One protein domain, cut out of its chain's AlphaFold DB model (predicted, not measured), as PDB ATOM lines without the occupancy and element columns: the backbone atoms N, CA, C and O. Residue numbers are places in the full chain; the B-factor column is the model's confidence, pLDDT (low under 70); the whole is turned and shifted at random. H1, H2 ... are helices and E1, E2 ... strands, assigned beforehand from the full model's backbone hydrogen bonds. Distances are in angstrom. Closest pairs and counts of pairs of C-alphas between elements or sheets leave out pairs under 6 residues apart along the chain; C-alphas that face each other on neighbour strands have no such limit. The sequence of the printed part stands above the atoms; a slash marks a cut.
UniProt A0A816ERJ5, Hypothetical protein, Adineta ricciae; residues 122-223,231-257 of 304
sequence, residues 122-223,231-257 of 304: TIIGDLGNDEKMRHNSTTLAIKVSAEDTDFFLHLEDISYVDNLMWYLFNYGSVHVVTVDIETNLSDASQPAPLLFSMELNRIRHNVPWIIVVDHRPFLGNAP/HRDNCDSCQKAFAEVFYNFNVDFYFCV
ATOM      1  N   THR A 122     202.109 220.360 383.820       83.75
ATOM      2  CA  THR A 122     201.937 221.001 382.512       83.75
ATOM      3  C   THR A 122     202.924 222.147 382.368       83.75
ATOM      4  O   THR A 122     202.954 223.070 383.180       83.75
ATOM      5  N   ILE A 123     203.732 222.081 381.315       83.31
ATOM      6  CA  ILE A 123     204.786 223.046 381.017       83.31
ATOM      7  C   ILE A 123     204.399 223.815 379.755       83.31
ATOM      8  O   ILE A 123     204.046 223.214 378.742       83.31
ATOM      9  N   ILE A 124     204.437 225.140 379.838       80.50
ATOM     10  CA  ILE A 124     204.052 226.077 378.775       80.50
ATOM     11  C   ILE A 124     205.146 227.146 378.719       80.50
ATOM     12  O   ILE A 124     205.735 227.435 379.752       80.50
ATOM     13  N   GLY A 125     205.398 227.782 377.583       78.75
ATOM     14  CA  GLY A 125     206.183 229.020 377.535       78.75
ATOM     15  C   GLY A 125     205.830 229.843 376.311       78.75
ATOM     16  O   GLY A 125     205.054 229.382 375.468       78.75
ATOM     17  N   ASP A 126     206.360 231.062 376.270       75.94
ATOM     18  CA  ASP A 126     206.205 232.015 375.166       75.94
ATOM     19  C   ASP A 126     204.737 232.261 374.761       75.94
ATOM     20  O   ASP A 126     204.407 232.494 373.596       75.94
ATOM     21  N   LEU A 127     203.818 232.201 375.735       75.44
ATOM     22  CA  LEU A 127     202.383 232.305 375.463       75.44
ATOM     23  C   LEU A 127     201.988 233.707 374.980       75.44
ATOM     24  O   LEU A 127     201.055 233.842 374.196       75.44
ATOM     25  N   GLY A 128     202.666 234.760 375.453       71.00
ATOM     26  CA  GLY A 128     202.309 236.146 375.154       71.00
ATOM     27  C   GLY A 128     200.865 236.527 375.536       71.00
ATOM     28  O   GLY A 128     200.167 235.830 376.275       71.00
ATOM     29  N   ASN A 129     200.397 237.680 375.045       65.31
ATOM     30  CA  ASN A 129     199.062 238.212 375.360       65.31
ATOM     31  C   ASN A 129     198.438 238.958 374.167       65.31
ATOM     32  O   ASN A 129     198.111 240.143 374.261       65.31
ATOM     33  N   ASP A 130     198.282 238.280 373.030       62.66
ATOM     34  CA  ASP A 130     197.568 238.836 371.877       62.66
ATOM     35  C   ASP A 130     196.109 238.333 371.789       62.66
ATOM     36  O   ASP A 130     195.681 237.390 372.464       62.66
ATOM     37  N   GLU A 131     195.288 238.996 370.969       57.12
ATOM     38  CA  GLU A 131     193.888 238.595 370.766       57.12
ATOM     39  C   GLU A 131     193.755 237.208 370.115       57.12
ATOM     40  O   GLU A 131     192.727 236.547 370.286       57.12
ATOM     41  N   LYS A 132     194.791 236.740 369.408       56.78
ATOM     42  CA  LYS A 132     194.807 235.430 368.748       56.78
ATOM     43  C   LYS A 132     194.951 234.306 369.777       56.78
ATOM     44  O   LYS A 132     194.259 233.295 369.666       56.78
ATOM     45  N   MET A 133     195.729 234.513 370.841       58.88
ATOM     46  CA  MET A 133     195.909 233.563 371.945       58.88
ATOM     47  C   MET A 133     194.610 233.281 372.708       58.88
ATOM     48  O   MET A 133     194.378 232.149 373.143       58.88
ATOM     49  N   ARG A 134     193.696 234.257 372.809       51.44
ATOM     50  CA  ARG A 134     192.402 234.093 373.511       51.44
ATOM     51  C   ARG A 134     191.488 233.032 372.885       51.44
ATOM     52  O   ARG A 134     190.588 232.531 373.563       51.44
ATOM     53  N   HIS A 135     191.738 232.669 371.627       52.09
ATOM     54  CA  HIS A 135     190.943 231.711 370.858       52.09
ATOM     55  C   HIS A 135     191.776 230.590 370.212       52.09
ATOM     56  O   HIS A 135     191.235 229.834 369.406       52.09
ATOM     57  N   ASN A 136     193.060 230.456 370.568       63.28
ATOM     58  CA  ASN A 136     193.940 229.447 369.978       63.28
ATOM     59  C   ASN A 136     193.812 228.072 370.671       63.28
ATOM     60  O   ASN A 136     193.422 227.954 371.839       63.28
ATOM     61  N   SER A 137     194.176 227.033 369.923       65.81
ATOM     62  CA  SER A 137     194.324 225.638 370.339       65.81
ATOM     63  C   SER A 137     195.126 225.479 371.637       65.81
ATOM     64  O   SER A 137     194.713 224.702 372.494       65.81
ATOM     65  N   THR A 138     196.173 226.282 371.852       70.19
ATOM     66  CA  THR A 138     196.989 226.290 373.078       70.19
ATOM     67  C   THR A 138     196.161 226.602 374.326       70.19
ATOM     68  O   THR A 138     196.168 225.833 375.281       70.19
ATOM     69  N   THR A 139     195.348 227.662 374.318       71.31
ATOM     70  CA  THR A 139     194.487 228.016 375.464       71.31
ATOM     71  C   THR A 139     193.426 226.947 375.741       71.31
ATOM     72  O   THR A 139     193.046 226.725 376.892       71.31
ATOM     73  N   LEU A 140     192.933 226.263 374.703       73.50
ATOM     74  CA  LEU A 140     192.030 225.120 374.868       73.50
ATOM     75  C   LEU A 140     192.760 223.907 375.456       73.50
ATOM     76  O   LEU A 140     192.235 223.292 376.380       73.50
ATOM     77  N   ALA A 141     193.968 223.601 374.984       74.19
ATOM     78  CA  ALA A 141     194.797 222.523 375.513       74.19
ATOM     79  C   ALA A 141     195.135 222.755 376.991       74.19
ATOM     80  O   ALA A 141     194.976 221.841 377.795       74.19
ATOM     81  N   ILE A 142     195.478 223.991 377.374       78.06
ATOM     82  CA  ILE A 142     195.700 224.381 378.773       78.06
ATOM     83  C   ILE A 142     194.442 224.115 379.603       78.06
ATOM     84  O   ILE A 142     194.518 223.456 380.637       78.06
ATOM     85  N   LYS A 143     193.268 224.561 379.134       78.88
ATOM     86  CA  LYS A 143     191.991 224.333 379.833       78.88
ATOM     87  C   LYS A 143     191.672 222.850 380.011       78.88
ATOM     88  O   LYS A 143     191.213 222.475 381.080       78.88
ATOM     89  N   VAL A 144     191.914 222.032 378.988       81.25
ATOM     90  CA  VAL A 144     191.700 220.579 379.057       81.25
ATOM     91  C   VAL A 144     192.702 219.928 380.013       81.25
ATOM     92  O   VAL A 144     192.316 219.098 380.825       81.25
ATOM     93  N   SER A 145     193.973 220.339 379.971       81.19
ATOM     94  CA  SER A 145     195.016 219.806 380.860       81.19
ATOM     95  C   SER A 145     194.817 220.192 382.329       81.19
ATOM     96  O   SER A 145     195.274 219.471 383.211       81.19
ATOM     97  N   ALA A 146     194.120 221.299 382.606       80.94
ATOM     98  CA  ALA A 146     193.941 221.825 383.958       80.94
ATOM     99  C   ALA A 146     193.182 220.882 384.898       80.94
ATOM    100  O   ALA A 146     193.339 220.998 386.108       80.94
ATOM    101  N   GLU A 147     192.375 219.960 384.367       81.56
ATOM    102  CA  GLU A 147     191.642 218.983 385.183       81.56
ATOM    103  C   GLU A 147     192.545 217.883 385.759       81.56
ATOM    104  O   GLU A 147     192.211 217.312 386.794       81.56
ATOM    105  N   ASP A 148     193.679 217.608 385.110       84.56
ATOM    106  CA  ASP A 148     194.606 216.526 385.467       84.56
ATOM    107  C   ASP A 148     196.014 217.048 385.807       84.56
ATOM    108  O   ASP A 148     196.943 216.270 385.968       84.56
ATOM    109  N   THR A 149     196.195 218.370 385.895       84.50
ATOM    110  CA  THR A 149     197.483 219.013 386.200       84.50
ATOM    111  C   THR A 149     197.584 219.359 387.681       84.50
ATOM    112  O   THR A 149     196.745 220.085 388.209       84.50
ATOM    113  N   ASP A 150     198.667 218.925 388.326       83.75
ATOM    114  CA  ASP A 150     198.987 219.265 389.715       83.75
ATOM    115  C   ASP A 150     199.511 220.700 389.854       83.75
ATOM    116  O   ASP A 150     199.154 221.420 390.789       83.75
ATOM    117  N   PHE A 151     200.367 221.127 388.921       83.12
ATOM    118  CA  PHE A 151     200.791 222.518 388.786       83.12
ATOM    119  C   PHE A 151     201.250 222.841 387.361       83.12
ATOM    120  O   PHE A 151     201.740 221.984 386.621       83.12
ATOM    121  N   PHE A 152     201.102 224.114 387.000       82.81
ATOM    122  CA  PHE A 152     201.603 224.667 385.749       82.81
ATOM    123  C   PHE A 152     202.965 225.316 385.967       82.81
ATOM    124  O   PHE A 152     203.165 226.017 386.960       82.81
ATOM    125  N   LEU A 153     203.868 225.135 385.010       82.56
ATOM    126  CA  LEU A 153     205.134 225.850 384.944       82.56
ATOM    127  C   LEU A 153     205.168 226.646 383.642       82.56
ATOM    128  O   LEU A 153     205.200 226.063 382.559       82.56
ATOM    129  N   HIS A 154     205.096 227.971 383.764       80.62
ATOM    130  CA  HIS A 154     205.168 228.875 382.625       80.62
ATOM    131  C   HIS A 154     206.596 229.407 382.485       80.62
ATOM    132  O   HIS A 154     207.078 230.134 383.354       80.62
ATOM    133  N   LEU A 155     207.269 228.979 381.426       76.12
ATOM    134  CA  LEU A 155     208.647 229.284 381.081       76.12
ATOM    135  C   LEU A 155     208.718 230.667 380.428       76.12
ATOM    136  O   LEU A 155     208.645 230.773 379.212       76.12
ATOM    137  N   GLU A 156     208.827 231.698 381.266       72.19
ATOM    138  CA  GLU A 156     209.111 233.098 380.905       72.19
ATOM    139  C   GLU A 156     208.289 233.646 379.713       72.19
ATOM    140  O   GLU A 156     207.197 233.145 379.440       72.19
ATOM    141  N   ASP A 157     208.682 234.784 379.127       70.25
ATOM    142  CA  ASP A 157     207.965 235.470 378.032       70.25
ATOM    143  C   ASP A 157     206.437 235.574 378.213       70.25
ATOM    144  O   ASP A 157     205.614 235.405 377.308       70.25
ATOM    145  N   ILE A 158     206.048 235.901 379.452       63.34
ATOM    146  CA  ILE A 158     204.647 236.049 379.863       63.34
ATOM    147  C   ILE A 158     204.071 237.360 379.333       63.34
ATOM    148  O   ILE A 158     203.018 237.395 378.697       63.34
ATOM    149  N   SER A 159     204.770 238.456 379.623       56.34
ATOM    150  CA  SER A 159     204.402 239.807 379.204       56.34
ATOM    151  C   SER A 159     205.590 240.611 378.678       56.34
ATOM    152  O   SER A 159     205.420 241.805 378.453       56.34
ATOM    153  N   TYR A 160     206.757 239.974 378.506       52.59
ATOM    154  CA  TYR A 160     207.994 240.590 378.006       52.59
ATOM    155  C   TYR A 160     208.450 241.802 378.842       52.59
ATOM    156  O   TYR A 160     208.697 242.887 378.321       52.59
ATOM    157  N   VAL A 161     208.478 241.634 380.171       44.53
ATOM    158  CA  VAL A 161     208.996 242.637 381.115       44.53
ATOM    159  C   VAL A 161     210.127 241.994 381.917       44.53
ATOM    160  O   VAL A 161     209.864 241.171 382.794       44.53
ATOM    161  N   ASP A 162     211.364 242.370 381.604       49.12
ATOM    162  CA  ASP A 162     212.576 241.678 382.063       49.12
ATOM    163  C   ASP A 162     212.942 242.032 383.516       49.12
ATOM    164  O   ASP A 162     212.988 243.208 383.883       49.12
ATOM    165  N   ASN A 163     213.222 241.024 384.351       51.44
ATOM    166  CA  ASN A 163     213.822 241.152 385.690       51.44
ATOM    167  C   ASN A 163     214.484 239.823 386.119       51.44
ATOM    168  O   ASN A 163     214.408 238.848 385.392       51.44
ATOM    169  N   LEU A 164     215.142 239.798 387.289       51.72
ATOM    170  CA  LEU A 164     215.900 238.649 387.825       51.72
ATOM    171  C   LEU A 164     214.993 237.482 388.291       51.72
ATOM    172  O   LEU A 164     214.261 237.681 389.261       51.72
ATOM    173  N   MET A 165     215.050 236.286 387.679       65.44
ATOM    174  CA  MET A 165     213.971 235.259 387.759       65.44
ATOM    175  C   MET A 165     214.368 233.824 388.201       65.44
ATOM    176  O   MET A 165     213.670 232.859 387.878       65.44
ATOM    177  N   TRP A 166     215.425 233.618 388.997       70.31
ATOM    178  CA  TRP A 166     215.718 232.266 389.517       70.31
ATOM    179  C   TRP A 166     214.957 231.949 390.821       70.31
ATOM    180  O   TRP A 166     214.934 232.743 391.764       70.31
ATOM    181  N   TYR A 167     214.345 230.766 390.897       76.06
ATOM    182  CA  TYR A 167     213.689 230.224 392.088       76.06
ATOM    183  C   TYR A 167     213.716 228.692 392.081       76.06
ATOM    184  O   TYR A 167     213.976 228.043 391.070       76.06
ATOM    185  N   LEU A 168     213.457 228.090 393.240       84.44
ATOM    186  CA  LEU A 168     213.429 226.640 393.408       84.44
ATOM    187  C   LEU A 168     212.287 226.229 394.322       84.44
ATOM    188  O   LEU A 168     211.928 226.953 395.251       84.44
ATOM    189  N   PHE A 169     211.731 225.049 394.083       84.62
ATOM    190  CA  PHE A 169     210.720 224.475 394.959       84.62
ATOM    191  C   PHE A 169     210.683 222.954 394.851       84.62
ATOM    192  O   PHE A 169     211.197 222.343 393.914       84.62
ATOM    193  N   ASN A 170     210.047 222.338 395.842       86.69
ATOM    194  CA  ASN A 170     209.800 220.907 395.866       86.69
ATOM    195  C   ASN A 170     208.307 220.634 395.693       86.69
ATOM    196  O   ASN A 170     207.485 221.282 396.342       86.69
ATOM    197  N   TYR A 171     207.971 219.625 394.895       85.00
ATOM    198  CA  TYR A 171     206.613 219.102 394.784       85.00
ATOM    199  C   TYR A 171     206.659 217.575 394.857       85.00
ATOM    200  O   TYR A 171     207.129 216.918 393.928       85.00
ATOM    201  N   GLY A 172     206.204 216.999 395.976       86.44
ATOM    202  CA  GLY A 172     206.286 215.556 396.207       86.44
ATOM    203  C   GLY A 172     207.721 215.039 396.054       86.44
ATOM    204  O   GLY A 172     208.606 215.375 396.845       86.44
ATOM    205  N   SER A 173     207.957 214.241 395.013       87.38
ATOM    206  CA  SER A 173     209.252 213.637 394.693       87.38
ATOM    207  C   SER A 173     210.089 214.405 393.656       87.38
ATOM    208  O   SER A 173     211.093 213.880 393.176       87.38
ATOM    209  N   VAL A 174     209.663 215.603 393.257       89.00
ATOM    210  CA  VAL A 174     210.327 216.417 392.230       89.00
ATOM    211  C   VAL A 174     210.933 217.664 392.865       89.00
ATOM    212  O   VAL A 174     210.271 218.361 393.635       89.00
ATOM    213  N   HIS A 175     212.184 217.950 392.514       90.88
ATOM    214  CA  HIS A 175     212.838 219.228 392.767       90.88
ATOM    215  C   HIS A 175     212.879 220.034 391.467       90.88
ATOM    216  O   HIS A 175     213.440 219.563 390.476       90.88
ATOM    217  N   VAL A 176     212.268 221.216 391.461       88.00
ATOM    218  CA  VAL A 176     212.251 222.118 390.304       88.00
ATOM    219  C   VAL A 176     213.181 223.287 390.587       88.00
ATOM    220  O   VAL A 176     213.080 223.907 391.648       88.00
ATOM    221  N   VAL A 177     214.054 223.597 389.633       85.94
ATOM    222  CA  VAL A 177     214.940 224.763 389.694       85.94
ATOM    223  C   VAL A 177     214.802 225.565 388.415       85.94
ATOM    224  O   VAL A 177     214.961 225.015 387.325       85.94
ATOM    225  N   THR A 178     214.522 226.856 388.551       82.44
ATOM    226  CA  THR A 178     214.552 227.800 387.437       82.44
ATOM    227  C   THR A 178     215.895 228.506 387.412       82.44
ATOM    228  O   THR A 178     216.449 228.861 388.457       82.44
ATOM    229  N   VAL A 179     216.445 228.660 386.217       76.31
ATOM    230  CA  VAL A 179     217.677 229.402 385.981       76.31
ATOM    231  C   VAL A 179     217.299 230.675 385.248       76.31
ATOM    232  O   VAL A 179     216.496 230.640 384.327       76.31
ATOM    233  N   ASP A 180     217.861 231.791 385.693       76.19
ATOM    234  CA  ASP A 180     217.790 233.048 384.966       76.19
ATOM    235  C   ASP A 180     219.060 233.179 384.134       76.19
ATOM    236  O   ASP A 180     220.170 233.237 384.674       76.19
ATOM    237  N   ILE A 181     218.878 233.186 382.821       71.12
ATOM    238  CA  ILE A 181     219.957 233.362 381.854       71.12
ATOM    239  C   ILE A 181     219.870 234.675 381.081       71.12
ATOM    240  O   ILE A 181     220.753 234.960 380.273       71.12
ATOM    241  N   GLU A 182     218.814 235.460 381.287       70.94
ATOM    242  CA  GLU A 182     218.606 236.728 380.588       70.94
ATOM    243  C   GLU A 182     219.335 237.862 381.301       70.94
ATOM    244  O   GLU A 182     219.828 238.807 380.673       70.94
ATOM    245  N   THR A 183     219.494 237.749 382.621       59.75
ATOM    246  CA  THR A 183     220.293 238.697 383.382       59.75
ATOM    247  C   THR A 183     221.777 238.309 383.336       59.75
ATOM    248  O   THR A 183     222.203 237.245 383.772       59.75
ATOM    249  N   ASN A 184     222.606 239.217 382.804       54.06
ATOM    250  CA  ASN A 184     224.073 239.105 382.768       54.06
ATOM    251  C   ASN A 184     224.669 238.095 381.751       54.06
ATOM    252  O   ASN A 184     225.661 237.418 382.031       54.06
ATOM    253  N   LEU A 185     224.143 238.084 380.519       53.62
ATOM    254  CA  LEU A 185     224.617 237.290 379.365       53.62
ATOM    255  C   LEU A 185     226.138 237.360 379.081       53.62
ATOM    256  O   LEU A 185     226.695 236.453 378.455       53.62
ATOM    257  N   SER A 186     226.824 238.428 379.516       51.69
ATOM    258  CA  SER A 186     228.270 238.609 379.314       51.69
ATOM    259  C   SER A 186     229.148 237.846 380.301       51.69
ATOM    260  O   SER A 186     230.322 237.632 380.001       51.69
ATOM    261  N   ASP A 187     228.616 237.451 381.461       49.75
ATOM    262  CA  ASP A 187     229.404 236.776 382.487       49.75
ATOM    263  C   ASP A 187     228.551 235.833 383.348       49.75
ATOM    264  O   ASP A 187     228.263 236.094 384.517       49.75
ATOM    265  N   ALA A 188     228.201 234.677 382.779       49.69
ATOM    266  CA  ALA A 188     227.592 233.556 383.500       49.69
ATOM    267  C   ALA A 188     228.509 232.960 384.608       49.69
ATOM    268  O   ALA A 188     228.208 231.896 385.149       49.69
ATOM    269  N   SER A 189     229.636 233.607 384.950       46.19
ATOM    270  CA  SER A 189     230.610 233.149 385.951       46.19
ATOM    271  C   SER A 189     230.384 233.668 387.386       46.19
ATOM    272  O   SER A 189     231.203 233.402 388.264       46.19
ATOM    273  N   GLN A 190     229.267 234.344 387.686       52.97
ATOM    274  CA  GLN A 190     228.968 234.889 389.026       52.97
ATOM    275  C   GLN A 190     227.558 234.500 389.512       52.97
ATOM    276  O   GLN A 190     226.602 234.506 388.743       52.97
ATOM    277  N   PRO A 191     227.377 234.236 390.817       56.81
ATOM    278  CA  PRO A 191     227.525 232.927 391.459       56.81
ATOM    279  C   PRO A 191     226.454 231.877 391.076       56.81
ATOM    280  O   PRO A 191     226.377 230.846 391.745       56.81
ATOM    281  N   ALA A 192     225.627 232.102 390.048       67.69
ATOM    282  CA  ALA A 192     224.480 231.242 389.740       67.69
ATOM    283  C   ALA A 192     224.847 229.750 389.559       67.69
ATOM    284  O   ALA A 192     224.244 228.930 390.253       67.69
ATOM    285  N   PRO A 193     225.888 229.355 388.790       70.56
ATOM    286  CA  PRO A 193     226.270 227.941 388.682       70.56
ATOM    287  C   PRO A 193     226.775 227.332 389.996       70.56
ATOM    288  O   PRO A 193     226.541 226.154 390.268       70.56
ATOM    289  N   LEU A 194     227.451 228.124 390.836       75.31
ATOM    290  CA  LEU A 194     227.960 227.666 392.130       75.31
ATOM    291  C   LEU A 194     226.818 227.448 393.128       75.31
ATOM    292  O   LEU A 194     226.760 226.395 393.757       75.31
ATOM    293  N   LEU A 195     225.899 228.410 393.255       76.56
ATOM    294  CA  LEU A 195     224.722 228.286 394.120       76.56
ATOM    295  C   LEU A 195     223.833 227.127 393.675       76.56
ATOM    296  O   LEU A 195     223.397 226.325 394.500       76.56
ATOM    297  N   PHE A 196     223.643 226.994 392.366       80.19
ATOM    298  CA  PHE A 196     222.923 225.882 391.771       80.19
ATOM    299  C   PHE A 196     223.599 224.540 392.097       80.19
ATOM    300  O   PHE A 196     222.946 223.616 392.575       80.19
ATOM    301  N   SER A 197     224.925 224.446 391.946       84.00
ATOM    302  CA  SER A 197     225.690 223.246 392.318       84.00
ATOM    303  C   SER A 197     225.570 222.915 393.808       84.00
ATOM    304  O   SER A 197     225.444 221.750 394.178       84.00
ATOM    305  N   MET A 198     225.598 223.927 394.679       86.38
ATOM    306  CA  MET A 198     225.431 223.743 396.122       86.38
ATOM    307  C   MET A 198     224.044 223.189 396.465       86.38
ATOM    308  O   MET A 198     223.948 222.271 397.282       86.38
ATOM    309  N   GLU A 199     222.989 223.703 395.830       87.62
ATOM    310  CA  GLU A 199     221.632 223.195 396.029       87.62
ATOM    311  C   GLU A 199     221.487 221.762 395.517       87.62
ATOM    312  O   GLU A 199     221.003 220.891 396.246       87.62
ATOM    313  N   LEU A 200     221.963 221.478 394.302       89.12
ATOM    314  CA  LEU A 200     221.866 220.134 393.742       89.12
ATOM    315  C   LEU A 200     222.643 219.114 394.580       89.12
ATOM    316  O   LEU A 200     222.138 218.021 394.841       89.12
ATOM    317  N   ASN A 201     223.815 219.487 395.096       91.88
ATOM    318  CA  ASN A 201     224.576 218.651 396.020       91.88
ATOM    319  C   ASN A 201     223.811 218.363 397.319       91.88
ATOM    320  O   ASN A 201     223.868 217.253 397.849       91.88
ATOM    321  N   ARG A 202     223.069 219.349 397.831       90.69
ATOM    322  CA  ARG A 202     222.255 219.207 399.042       90.69
ATOM    323  C   ARG A 202     221.046 218.296 398.821       90.69
ATOM    324  O   ARG A 202     220.682 217.542 399.725       90.69
ATOM    325  N   ILE A 203     220.399 218.381 397.656       89.62
ATOM    326  CA  ILE A 203     219.081 217.770 397.430       89.62
ATOM    327  C   ILE A 203     219.124 216.445 396.667       89.62
ATOM    328  O   ILE A 203     218.231 215.626 396.874       89.62
ATOM    329  N   ARG A 204     220.136 216.181 395.823       88.50
ATOM    330  CA  ARG A 204     220.063 215.095 394.829       88.50
ATOM    331  C   ARG A 204     219.832 213.708 395.422       88.50
ATOM    332  O   ARG A 204     219.135 212.894 394.829       88.50
ATOM    333  N   HIS A 205     220.382 213.434 396.602       88.31
ATOM    334  CA  HIS A 205     220.191 212.148 397.279       88.31
ATOM    335  C   HIS A 205     218.791 211.968 397.888       88.31
ATOM    336  O   HIS A 205     218.422 210.846 398.226       88.31
ATOM    337  N   ASN A 206     218.016 213.049 398.007       87.56
ATOM    338  CA  ASN A 206     216.697 213.070 398.636       87.56
ATOM    339  C   ASN A 206     215.546 213.086 397.620       87.56
ATOM    340  O   ASN A 206     214.398 212.893 398.015       87.56
ATOM    341  N   VAL A 207     215.834 213.311 396.331       87.06
ATOM    342  CA  VAL A 207     214.819 213.371 395.272       87.06
ATOM    343  C   VAL A 207     215.115 212.405 394.133       87.06
ATOM    344  O   VAL A 207     216.248 212.342 393.653       87.06
ATOM    345  N   PRO A 208     214.112 211.654 393.648       88.06
ATOM    346  CA  PRO A 208     214.279 210.867 392.436       88.06
ATOM    347  C   PRO A 208     214.380 211.745 391.186       88.06
ATOM    348  O   PRO A 208     215.115 211.361 390.278       88.06
ATOM    349  N   TRP A 209     213.705 212.899 391.153       90.19
ATOM    350  CA  TRP A 209     213.595 213.743 389.962       90.19
ATOM    351  C   TRP A 209     214.077 215.174 390.222       90.19
ATOM    352  O   TRP A 209     213.599 215.834 391.145       90.19
ATOM    353  N   ILE A 210     214.984 215.665 389.377       90.00
ATOM    354  CA  ILE A 210     215.322 217.082 389.235       90.00
ATOM    355  C   ILE A 210     214.868 217.542 387.856       90.00
ATOM    356  O   ILE A 210     215.271 216.972 386.838       90.00
ATOM    357  N   ILE A 211     214.059 218.595 387.847       90.00
ATOM    358  CA  ILE A 211     213.657 219.320 386.650       90.00
ATOM    359  C   ILE A 211     214.337 220.679 386.684       90.00
ATOM    360  O   ILE A 211     214.196 221.428 387.651       90.00
ATOM    361  N   VAL A 212     215.057 220.994 385.618       86.25
ATOM    362  CA  VAL A 212     215.616 222.319 385.400       86.25
ATOM    363  C   VAL A 212     214.837 223.002 384.303       86.25
ATOM    364  O   VAL A 212     214.492 222.384 383.294       86.25
ATOM    365  N   VAL A 213     214.552 224.274 384.520       84.81
ATOM    366  CA  VAL A 213     213.847 225.096 383.559       84.81
ATOM    367  C   VAL A 213     214.563 226.404 383.314       84.81
ATOM    368  O   VAL A 213     215.169 226.966 384.223       84.81
ATOM    369  N   ASP A 214     214.488 226.850 382.073       79.19
ATOM    370  CA  ASP A 214     215.195 228.020 381.583       79.19
ATOM    371  C   ASP A 214     214.438 228.642 380.399       79.19
ATOM    372  O   ASP A 214     213.545 228.006 379.834       79.19
ATOM    373  N   HIS A 215     214.781 229.862 379.999       80.06
ATOM    374  CA  HIS A 215     214.163 230.524 378.855       80.06
ATOM    375  C   HIS A 215     214.812 230.102 377.527       80.06
ATOM    376  O   HIS A 215     214.180 229.402 376.736       80.06
ATOM    377  N   ARG A 216     216.084 230.447 377.272       76.94
ATOM    378  CA  ARG A 216     216.772 230.120 375.999       76.94
ATOM    379  C   ARG A 216     217.247 228.670 375.950       76.94
ATOM    380  O   ARG A 216     217.700 228.101 376.946       76.94
ATOM    381  N   PRO A 217     217.258 228.057 374.759       76.06
ATOM    382  CA  PRO A 217     217.850 226.745 374.596       76.06
ATOM    383  C   PRO A 217     219.374 226.792 374.763       76.06
ATOM    384  O   PRO A 217     220.074 227.635 374.204       76.06
ATOM    385  N   PHE A 218     219.927 225.816 375.486       73.19
ATOM    386  CA  PHE A 218     221.368 225.520 375.428       73.19
ATOM    387  C   PHE A 218     221.735 224.812 374.122       73.19
ATOM    388  O   PHE A 218     222.877 224.849 373.671       73.19
ATOM    389  N   LEU A 219     220.760 224.102 373.557       66.06
ATOM    390  CA  LEU A 219     220.893 223.185 372.442       66.06
ATOM    391  C   LEU A 219     219.601 223.226 371.617       66.06
ATOM    392  O   LEU A 219     218.561 222.790 372.099       66.06
ATOM    393  N   GLY A 220     219.686 223.675 370.368       63.72
ATOM    394  CA  GLY A 220     218.557 223.715 369.437       63.72
ATOM    395  C   GLY A 220     219.024 223.560 367.993       63.72
ATOM    396  O   GLY A 220     220.109 224.026 367.638       63.72
ATOM    397  N   ASN A 221     218.233 222.852 367.184       61.28
ATOM    398  CA  ASN A 221     218.433 222.695 365.736       61.28
ATOM    399  C   ASN A 221     217.347 223.428 364.938       61.28
ATOM    400  O   ASN A 221     217.230 223.213 363.730       61.28
ATOM    401  N   ALA A 222     216.529 224.241 365.612       57.53
ATOM    402  CA  ALA A 222     215.421 224.937 364.992       57.53
ATOM    403  C   ALA A 222     215.913 225.738 363.774       57.53
ATOM    404  O   ALA A 222     216.840 226.548 363.886       57.53
ATOM    405  N   PRO A 223     215.342 225.485 362.588       48.62
ATOM    406  CA  PRO A 223     215.692 226.234 361.407       48.62
ATOM    407  C   PRO A 223     215.029 227.606 361.547       48.62
ATOM    408  O   PRO A 223     213.810 227.703 361.496       48.62
ATOM    409  N   HIS A 231     220.880 237.649 367.126       50.06
ATOM    410  CA  HIS A 231     220.877 236.846 368.343       50.06
ATOM    411  C   HIS A 231     221.308 235.426 367.967       50.06
ATOM    412  O   HIS A 231     220.761 234.829 367.043       50.06
ATOM    413  N   ARG A 232     222.335 234.888 368.637       51.72
ATOM    414  CA  ARG A 232     222.557 233.439 368.611       51.72
ATOM    415  C   ARG A 232     221.421 232.822 369.421       51.72
ATOM    416  O   ARG A 232     221.321 233.103 370.608       51.72
ATOM    417  N   ASP A 233     220.591 232.018 368.764       59.59
ATOM    418  CA  ASP A 233     219.376 231.439 369.359       59.59
ATOM    419  C   ASP A 233     219.685 230.514 370.547       59.59
ATOM    420  O   ASP A 233     218.893 230.403 371.478       59.59
ATOM    421  N   ASN A 234     220.876 229.904 370.546       65.44
ATOM    422  CA  ASN A 234     221.378 229.114 371.662       65.44
ATOM    423  C   ASN A 234     222.292 229.953 372.565       65.44
ATOM    424  O   ASN A 234     223.206 230.634 372.084       65.44
ATOM    425  N   CYS A 235     222.114 229.835 373.883       72.12
ATOM    426  CA  CYS A 235     223.017 230.473 374.835       72.12
ATOM    427  C   CYS A 235     224.304 229.646 375.035       72.12
ATOM    428  O   CYS A 235     224.423 228.845 375.965       72.12
ATOM    429  N   ASP A 236     225.305 229.870 374.174       72.00
ATOM    430  CA  ASP A 236     226.611 229.190 374.238       72.00
ATOM    431  C   ASP A 236     227.326 229.392 375.595       72.00
ATOM    432  O   ASP A 236     228.022 228.499 376.085       72.00
ATOM    433  N   SER A 237     227.207 230.579 376.204       72.56
ATOM    434  CA  SER A 237     227.798 230.887 377.517       72.56
ATOM    435  C   SER A 237     227.076 230.159 378.651       72.56
ATOM    436  O   SER A 237     227.744 229.594 379.517       72.56
ATOM    437  N   CYS A 238     225.744 230.097 378.612       74.81
ATOM    438  CA  CYS A 238     224.930 229.359 379.576       74.81
ATOM    439  C   CYS A 238     225.222 227.860 379.506       74.81
ATOM    440  O   CYS A 238     225.474 227.227 380.531       74.81
ATOM    441  N   GLN A 239     225.314 227.303 378.292       76.19
ATOM    442  CA  GLN A 239     225.702 225.909 378.101       76.19
ATOM    443  C   GLN A 239     227.058 225.615 378.755       76.19
ATOM    444  O   GLN A 239     227.185 224.639 379.492       76.19
ATOM    445  N   LYS A 240     228.073 226.459 378.530       76.06
ATOM    446  CA  LYS A 240     229.396 226.290 379.155       76.06
ATOM    447  C   LYS A 240     229.349 226.381 380.679       76.06
ATOM    448  O   LYS A 240     230.132 225.704 381.334       76.06
ATOM    449  N   ALA A 241     228.467 227.210 381.228       75.69
ATOM    450  CA  ALA A 241     228.345 227.407 382.666       75.69
ATOM    451  C   ALA A 241     227.610 226.251 383.369       75.69
ATOM    452  O   ALA A 241     227.991 225.870 384.475       75.69
ATOM    453  N   PHE A 242     226.579 225.681 382.739       78.81
ATOM    454  CA  PHE A 242     225.638 224.777 383.410       78.81
ATOM    455  C   PHE A 242     225.647 223.329 382.907       78.81
ATOM    456  O   PHE A 242     225.254 222.443 383.662       78.81
ATOM    457  N   ALA A 243     226.117 223.038 381.687       78.06
ATOM    458  CA  ALA A 243     226.040 221.680 381.133       78.06
ATOM    459  C   ALA A 243     226.797 220.646 381.982       78.06
ATOM    460  O   ALA A 243     226.289 219.549 382.218       78.06
ATOM    461  N   GLU A 244     227.985 221.001 382.481       78.69
ATOM    462  CA  GLU A 244     228.756 220.131 383.376       78.69
ATOM    463  C   GLU A 244     228.046 219.940 384.723       78.69
ATOM    464  O   GLU A 244     228.001 218.831 385.249       78.69
ATOM    465  N   VAL A 245     227.429 220.994 385.260       80.50
ATOM    466  CA  VAL A 245     226.673 220.930 386.515       80.50
ATOM    467  C   VAL A 245     225.474 219.990 386.368       80.50
ATOM    468  O   VAL A 245     225.280 219.097 387.191       80.50
ATOM    469  N   PHE A 246     224.698 220.133 385.291       84.62
ATOM    470  CA  PHE A 246     223.524 219.295 385.041       84.62
ATOM    471  C   PHE A 246     223.908 217.825 384.866       84.62
ATOM    472  O   PHE A 246     223.228 216.943 385.393       84.62
ATOM    473  N   TYR A 247     225.024 217.573 384.180       83.69
ATOM    474  CA  TYR A 247     225.580 216.236 384.019       83.69
ATOM    475  C   TYR A 247     226.043 215.644 385.358       83.69
ATOM    476  O   TYR A 247     225.595 214.565 385.737       83.69
ATOM    477  N   ASN A 248     226.871 216.365 386.121       84.06
ATOM    478  CA  ASN A 248     227.447 215.878 387.379       84.06
ATOM    479  C   ASN A 248     226.392 215.586 388.454       84.06
ATOM    480  O   ASN A 248     226.577 214.687 389.275       84.06
ATOM    481  N   PHE A 249     225.280 216.324 388.449       87.12
ATOM    482  CA  PHE A 249     224.178 216.112 389.383       87.12
ATOM    483  C   PHE A 249     223.048 215.242 388.829       87.12
ATOM    484  O   PHE A 249     222.048 215.076 389.521       87.12
ATOM    485  N   ASN A 250     223.194 214.640 387.644       87.56
ATOM    486  CA  ASN A 250     222.162 213.808 387.016       87.56
ATOM    487  C   ASN A 250     220.791 214.506 386.973       87.56
ATOM    488  O   ASN A 250     219.800 213.977 387.485       87.56
ATOM    489  N   VAL A 251     220.748 215.712 386.401       87.56
ATOM    490  CA  VAL A 251     219.482 216.382 386.075       87.56
ATOM    491  C   VAL A 251     218.674 215.481 385.143       87.56
ATOM    492  O   VAL A 251     219.188 215.007 384.130       87.56
ATOM    493  N   ASP A 252     217.414 215.230 385.497       88.56
ATOM    494  CA  ASP A 252     216.587 214.243 384.803       88.56
ATOM    495  C   ASP A 252     215.856 214.864 383.602       88.56
ATOM    496  O   ASP A 252     215.786 214.253 382.535       88.56
ATOM    497  N   PHE A 253     215.355 216.094 383.758       88.06
ATOM    498  CA  PHE A 253     214.724 216.857 382.681       88.06
ATOM    499  C   PHE A 253     215.230 218.295 382.644       88.06
ATOM    500  O   PHE A 253     215.363 218.942 383.680       88.06
ATOM    501  N   TYR A 254     215.452 218.793 381.431       85.62
ATOM    502  CA  TYR A 254     215.702 220.198 381.141       85.62
ATOM    503  C   TYR A 254     214.646 220.674 380.145       85.62
ATOM    504  O   TYR A 254     214.495 220.059 379.084       85.62
ATOM    505  N   PHE A 255     213.918 221.734 380.487       85.88
ATOM    506  CA  PHE A 255     212.955 222.374 379.596       85.88
ATOM    507  C   PHE A 255     213.375 223.812 379.319       85.88
ATOM    508  O   PHE A 255     213.776 224.533 380.228       85.88
ATOM    509  N   CYS A 256     213.247 224.212 378.061       80.19
ATOM    510  CA  CYS A 256     213.506 225.563 377.597       80.19
ATOM    511  C   CYS A 256     212.538 225.929 376.480       80.19
ATOM    512  O   CYS A 256     211.909 225.046 375.886       80.19
ATOM    513  N   VAL A 257     212.444 227.220 376.196       78.12
ATOM    514  CA  VAL A 257     211.536 227.803 375.207       78.12
ATOM    515  C   VAL A 257     212.280 228.854 374.383       78.12
ATOM    516  O   VAL A 257     213.302 228.467 373.815       78.12
TER     517      VAL A 257
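Overview. This is residues 122 to 223 and 231 to 257 of the 304 residues of the protein "Hypothetical protein" of Adineta ricciae (UniProt A0A816ERJ5). A four-stranded sheet, E3 E4 E5 E6, stands in the middle, with H2 along one face and H3 beside H2; over the other face lies a small parallel pair, E1 and E2, with H1 beyond it. The printed part has 129 residues, under half in named elements, mixed in class: E1, H1, E2, E3, E4, H2, E5, H3, E6. The larger sheet is mixed. The whole is compact, radius of gyration of the C-alphas 15.7 A, spanning 43 by 37 by 28 A.

Arrangement. Start at E4, residues 174 to 178: with E3, residues 168 to 171, it forms an antiparallel hairpin, N 169 and O 176 being 3.0 A apart. E5, residues 209 to 213, is parallel to E4, with N 175 and O 209 at 2.9 A. E6, residues 253 to 255, is parallel to E5, with N 255 and O 212 at 2.9 A. H2, residues 192 to 206, is on this sheet at a height of 9.9 A, and E4, H2, E5 form a strand-helix-strand unit, parallel strands joined through a helix, with a right-handed crossover. H3, residues 236 to 248, only grazes the sheet; its residues 241 to 245 touch H2, closest C-alphas Pro 193 and Phe 242, 6.2 A. E1, residues 122 to 125, H1, residues 137 to 145, and E2, residues 151 to 155, form another such right-handed unit, with N 153 and O 122 at 2.9 A. Every O i to N i+4 pair is within hydrogen-bond range in H1, 9 of 11 in H2 and 7 of 9 in H3.

Along the chain. Find C-alpha 122 at (201.937, 221.001, 382.512), where E1 begins, and C-alpha 255 at (212.955, 222.374, 379.596), where E6 ends. H2 measures 21.7 A and H3 18.7 A.

Size, cuts and confidence. C-alphas 223 and 231 stand 13.7 A apart across the cut. Confidence is under 70 at 36 residues, among them 183 to 192.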